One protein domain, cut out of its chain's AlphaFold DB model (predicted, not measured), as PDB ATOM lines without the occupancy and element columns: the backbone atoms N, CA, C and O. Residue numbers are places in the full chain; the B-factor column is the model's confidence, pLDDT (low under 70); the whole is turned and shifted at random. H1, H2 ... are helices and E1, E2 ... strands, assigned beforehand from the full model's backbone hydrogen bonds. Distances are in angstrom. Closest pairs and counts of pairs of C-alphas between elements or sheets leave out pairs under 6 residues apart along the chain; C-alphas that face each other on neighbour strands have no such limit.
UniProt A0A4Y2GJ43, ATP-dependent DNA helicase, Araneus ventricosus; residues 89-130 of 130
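What this domain is: This is residues 89 to 130 of the 130 residues of the protein "ATP-dependent DNA helicase" of Araneus ventricosus (UniProt A0A4Y2GJ43). With little regular structure, this is a long, loose loop: the antiparallel strands E1 and E2 pair side by side near one end, and residues 98 to 104 stick out at the other. The helices H1 and H2, one short turn each, lie on the way back, and residues 114 to 124 make a side loop before E2. The 42 printed residues hold E1, H1, H2 and E2 in that order, 16 of them in named elements; the class is mixed. The whole is loose, with a radius of gyration of the C-alphas of 12.6 A, and a rod of 43 by 19 by 14 A.

How they stand to each other: E1, residues 89 to 92, and E2, residues 125 to 128, are antiparallel at 160 degrees between directions. N 89 and O 128 are 2.8 A apart, within hydrogen-bond range. H1, residues 104 to 107, is apart from H2, residues 110 to 113. Both helices are too short for an O i to N i+4 pair; each has its one O i to N i+3 pair within range.

Where its parts are: E1 begins at C-alpha 89 (114.187, 74.777, 92.853) and spans 10.1 A; H1 spans 4.8 A and H2 5.1 A. E2 spans 9.9 A, ending at C-alpha 128 (109.150, 73.903, 93.790).

The domain as a whole: The C-alphas farthest apart, of Asp 101 and Leu 130, are 43.0 A apart. The links E1 to H1 and H2 to E2 are long. The printed part has no cut, and no printed residue is under 70 in pLDDT.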
ATOM      1  N   VAL A  89     113.707  73.419  92.592       96.19
ATOM      2  CA  VAL A  89     114.187  74.777  92.853       96.19
ATOM      3  C   VAL A  89     113.835  75.156  94.289       96.19
ATOM      4  O   VAL A  89     112.685  75.014  94.709       96.19
ATOM      5  N   VAL A  90     114.826  75.632  95.043       95.19
ATOM      6  CA  VAL A  90     114.673  76.022  96.451       95.19
ATOM      7  C   VAL A  90     114.765  77.537  96.574       95.19
ATOM      8  O   VAL A  90     115.756  78.136  96.163       95.19
ATOM      9  N   TYR A  91     113.745  78.140  97.176       93.06
ATOM     10  CA  TYR A  91     113.723  79.548  97.557       93.06
ATOM     11  C   TYR A  91     113.801  79.648  99.078       93.06
ATOM     12  O   TYR A  91     113.003  79.026  99.779       93.06
ATOM     13  N   GLU A  92     114.758  80.423  99.583       92.62
ATOM     14  CA  GLU A  92     114.909  80.682 101.014       92.62
ATOM     15  C   GLU A  92     114.466  82.115 101.328       92.62
ATOM     16  O   GLU A  92     114.884  83.061 100.656       92.62
ATOM     17  N   ALA A  93     113.600  82.272 102.327       88.94
ATOM     18  CA  ALA A  93     113.178  83.574 102.822       88.94
ATOM     19  C   ALA A  93     114.331  84.271 103.559       88.94
ATOM     20  O   ALA A  93     115.265  83.634 104.049       88.94
ATOM     21  N   VAL A  94     114.262  85.597 103.645       86.62
ATOM     22  CA  VAL A  94     115.217  86.403 104.407       86.62
ATOM     23  C   VAL A  94     114.430  87.173 105.452       86.62
ATOM     24  O   VAL A  94     113.830  88.200 105.145       86.62
ATOM     25  N   ASP A  95     114.444  86.648 106.673       83.81
ATOM     26  CA  ASP A  95     113.733  87.215 107.813       83.81
ATOM     27  C   ASP A  95     114.727  87.868 108.784       83.81
ATOM     28  O   ASP A  95     115.795  87.319 109.070       83.81
ATOM     29  N   ASP A  96     114.375  89.044 109.308       82.69
ATOM     30  CA  ASP A  96     115.124  89.719 110.372       82.69
ATOM     31  C   ASP A  96     114.158  90.235 111.442       82.69
ATOM     32  O   ASP A  96     112.992  90.540 111.174       82.69
ATOM     33  N   ILE A  97     114.651  90.330 112.672       83.94
ATOM     34  CA  ILE A  97     113.901  90.897 113.787       83.94
ATOM     35  C   ILE A  97     113.981  92.408 113.711       83.94
ATOM     36  O   ILE A  97     115.062  92.998 113.717       83.94
ATOM     37  N   VAL A  98     112.808  93.026 113.734       85.38
ATOM     38  CA  VAL A  98     112.656  94.459 113.950       85.38
ATOM     39  C   VAL A  98     112.337  94.662 115.431       85.38
ATOM     40  O   VAL A  98     111.209  94.426 115.856       85.38
ATOM     41  N   SER A  99     113.343  95.044 116.221       84.50
ATOM     42  CA  SER A  99     113.195  95.393 117.638       84.50
ATOM     43  C   SER A  99     114.133  96.540 118.015       84.50
ATOM     44  O   SER A  99     115.240  96.643 117.481       84.50
ATOM     45  N   ASP A 100     113.683  97.372 118.953       87.88
ATOM     46  CA  ASP A 100     114.471  98.447 119.557       87.88
ATOM     47  C   ASP A 100     115.395  97.934 120.684       87.88
ATOM     48  O   ASP A 100     116.311  98.649 121.091       87.88
ATOM     49  N   ASP A 101     115.191  96.703 121.183       89.69
ATOM     50  CA  ASP A 101     116.055  96.072 122.190       89.69
ATOM     51  C   ASP A 101     117.172  95.243 121.518       89.69
ATOM     52  O   ASP A 101     116.899  94.228 120.866       89.69
ATOM     53  N   PRO A 102     118.458  95.599 121.702       82.31
ATOM     54  CA  PRO A 102     119.579  94.823 121.174       82.31
ATOM     55  C   PRO A 102     119.622  93.371 121.674       82.31
ATOM     56  O   PRO A 102     120.193  92.510 120.996       82.31
ATOM     57  N   ASN A 103     119.043  93.082 122.844       86.50
ATOM     58  CA  ASN A 103     119.031  91.743 123.430       86.50
ATOM     59  C   ASN A 103     118.072  90.792 122.706       86.50
ATOM     60  O   ASN A 103     118.293  89.582 122.730       86.50
ATOM     61  N   ASP A 104     117.058  91.297 122.002       83.56
ATOM     62  CA  ASP A 104     116.108  90.445 121.277       83.56
ATOM     63  C   ASP A 104     116.781  89.654 120.155       83.56
ATOM     64  O   ASP A 104     116.433  88.499 119.913       83.56
ATOM     65  N   ARG A 105     117.826  90.215 119.533       79.06
ATOM     66  CA  ARG A 105     118.634  89.504 118.526       79.06
ATOM     67  C   ARG A 105     119.393  88.309 119.116       79.06
ATOM     68  O   ARG A 105     119.728  87.380 118.385       79.06
ATOM     69  N   LEU A 106     119.684  88.334 120.420       82.19
ATOM     70  CA  LEU A 106     120.304  87.218 121.143       82.19
ATOM     71  C   LEU A 106     119.255  86.188 121.578       82.19
ATOM     72  O   LEU A 106     119.524  84.988 121.548       82.19
ATOM     73  N   THR A 107     118.066  86.656 121.956       85.69
ATOM     74  CA  THR A 107     116.950  85.823 122.425       85.69
ATOM     75  C   THR A 107     116.296  85.032 121.292       85.69
ATOM     76  O   THR A 107     115.950  83.864 121.470       85.69
ATOM     77  N   PHE A 108     116.168  85.635 120.111       85.88
ATOM     78  CA  PHE A 108     115.513  85.047 118.947       85.88
ATOM     79  C   PHE A 108     116.527  84.887 117.804       85.88
ATOM     80  O   PHE A 108     116.636  85.737 116.923       85.88
ATOM     81  N   PRO A 109     117.325  83.807 117.796       86.62
ATOM     82  CA  PRO A 109     118.295  83.597 116.731       86.62
ATOM     83  C   PRO A 109     117.591  83.367 115.386       86.62
ATOM     84  O   PRO A 109     116.493  82.820 115.334       86.62
ATOM     85  N   VAL A 110     118.275  83.652 114.275       86.19
ATOM     86  CA  VAL A 110     117.750  83.419 112.910       86.19
ATOM     87  C   VAL A 110     117.242  81.982 112.719       86.19
ATOM     88  O   VAL A 110     116.215  81.759 112.097       86.19
ATOM     89  N   LYS A 111     117.900  80.985 113.330       86.81
ATOM     90  CA  LYS A 111     117.435  79.586 113.286       86.81
ATOM     91  C   LYS A 111     116.047  79.388 113.904       86.81
ATOM     92  O   LYS A 111     115.311  78.527 113.437       86.81
ATOM     93  N   PHE A 112     115.721  80.142 114.953       88.31
ATOM     94  CA  PHE A 112     114.397  80.123 115.563       88.31
ATOM     95  C   PHE A 112     113.369  80.737 114.612       88.31
ATOM     96  O   PHE A 112     112.365  80.089 114.340       88.31
ATOM     97  N   LEU A 113     113.654  81.903 114.021       87.62
ATOM     98  CA  LEU A 113     112.771  82.531 113.026       87.62
ATOM     99  C   LEU A 113     112.494  81.596 111.846       87.62
ATOM    100  O   LEU A 113     111.342  81.328 111.525       87.62
ATOM    101  N   ASN A 114     113.550  80.997 111.296       88.69
ATOM    102  CA  ASN A 114     113.476  80.073 110.166       88.69
ATOM    103  C   ASN A 114     112.695  78.782 110.467       88.69
ATOM    104  O   ASN A 114     112.382  78.029 109.545       88.69
ATOM    105  N   SER A 115     112.437  78.485 111.743       86.88
ATOM    106  CA  SER A 115     111.623  77.338 112.159       86.88
ATOM    107  C   SER A 115     110.131  77.653 112.262       86.88
ATOM    108  O   SER A 115     109.330  76.733 112.397       86.88
ATOM    109  N   LEU A 116     109.745  78.929 112.209       87.12
ATOM    110  CA  LEU A 116     108.354  79.340 112.348       87.12
ATOM    111  C   LEU A 116     107.589  79.137 111.034       87.12
ATOM    112  O   LEU A 116     108.063  79.469 109.949       87.12
ATOM    113  N   THR A 117     106.354  78.649 111.150       86.00
ATOM    114  CA  THR A 117     105.398  78.499 110.039       86.00
ATOM    115  C   THR A 117     104.054  79.163 110.372       86.00
ATOM    116  O   THR A 117     102.996  78.514 110.382       86.00
ATOM    117  N   PRO A 118     104.063  80.473 110.697       84.38
ATOM    118  CA  PRO A 118     102.866  81.155 111.151       84.38
ATOM    119  C   PRO A 118     101.814  81.205 110.039       84.38
ATOM    120  O   PRO A 118     102.116  81.306 108.849       84.38
ATOM    121  N   THR A 119     100.548  81.132 110.441       83.12
ATOM    122  CA  THR A 119      99.416  81.156 109.514       83.12
ATOM    123  C   THR A 119      99.448  82.414 108.649       83.12
ATOM    124  O   THR A 119      99.522  83.527 109.163       83.12
ATOM    125  N   GLY A 120      99.346  82.232 107.332       81.69
ATOM    126  CA  GLY A 120      99.343  83.331 106.367       81.69
ATOM    127  C   GLY A 120     100.728  83.781 105.897       81.69
ATOM    128  O   GLY A 120     100.797  84.687 105.071       81.69
ATOM    129  N   MET A 121     101.811  83.149 106.360       82.88
ATOM    130  CA  MET A 121     103.162  83.376 105.839       82.88
ATOM    131  C   MET A 121     103.682  82.156 105.079       82.88
ATOM    132  O   MET A 121     103.287  81.016 105.331       82.88
ATOM    133  N   THR A 122     104.578  82.407 104.129       80.94
ATOM    134  CA  THR A 122     105.328  81.349 103.449       80.94
ATOM    135  C   THR A 122     106.340  80.718 104.405       80.94
ATOM    136  O   THR A 122     106.870  81.418 105.267       80.94
ATOM    137  N   PRO A 123     106.653  79.421 104.258       87.62
ATOM    138  CA  PRO A 123     107.734  78.811 105.023       87.62
ATOM    139  C   PRO A 123     109.086  79.434 104.653       87.62
ATOM    140  O   PRO A 123     109.267  79.894 103.525       87.62
ATOM    141  N   TYR A 124     110.058  79.356 105.566       89.88
ATOM    142  CA  TYR A 124     111.429  79.808 105.303       89.88
ATOM    143  C   TYR A 124     112.047  79.134 104.069       89.88
ATOM    144  O   TYR A 124     112.749  79.788 103.311       89.88
ATOM    145  N   LYS A 125     111.776  77.841 103.836       91.81
ATOM    146  CA  LYS A 125     112.183  77.144 102.606       91.81
ATOM    147  C   LYS A 125     110.971  76.749 101.784       91.81
ATOM    148  O   LYS A 125     110.145  75.957 102.240       91.81
ATOM    149  N   LEU A 126     110.916  77.240 100.555       92.88
ATOM    150  CA  LEU A 126     109.922  76.867  99.562       92.88
ATOM    151  C   LEU A 126     110.587  76.036  98.460       92.88
ATOM    152  O   LEU A 126     111.429  76.534  97.716       92.88
ATOM    153  N   ASN A 127     110.188  74.769  98.361       94.81
ATOM    154  CA  ASN A 127     110.657  73.844  97.333       94.81
ATOM    155  C   ASN A 127     109.611  73.759  96.217       94.81
ATOM    156  O   ASN A 127     108.440  73.506  96.499       94.81
ATOM    157  N   LEU A 128     110.026  73.936  94.964       94.69
ATOM    158  CA  LEU A 128     109.150  73.903  93.790       94.69
ATOM    159  C   LEU A 128     109.737  73.016  92.688       94.69
ATOM    160  O   LEU A 128     110.953  72.863  92.598       94.69
ATOM    161  N   LYS A 129     108.869  72.463  91.840       91.31
ATOM    162  CA  LYS A 129     109.218  71.757  90.599       91.31
ATOM    163  C   LYS A 129     108.333  72.266  89.459       91.31
ATOM    164  O   LYS A 129     107.215  72.710  89.725       91.31
ATOM    165  N   LEU A 130     108.869  72.232  88.238       80.50
ATOM    166  CA  LEU A 130     108.169  72.575  86.993       80.50
ATOM    167  C   LEU A 130     107.558  71.336  86.341       80.50
ATOM    168  O   LEU A 130     108.226  70.279  86.378       80.50
TER     169      LEU A 130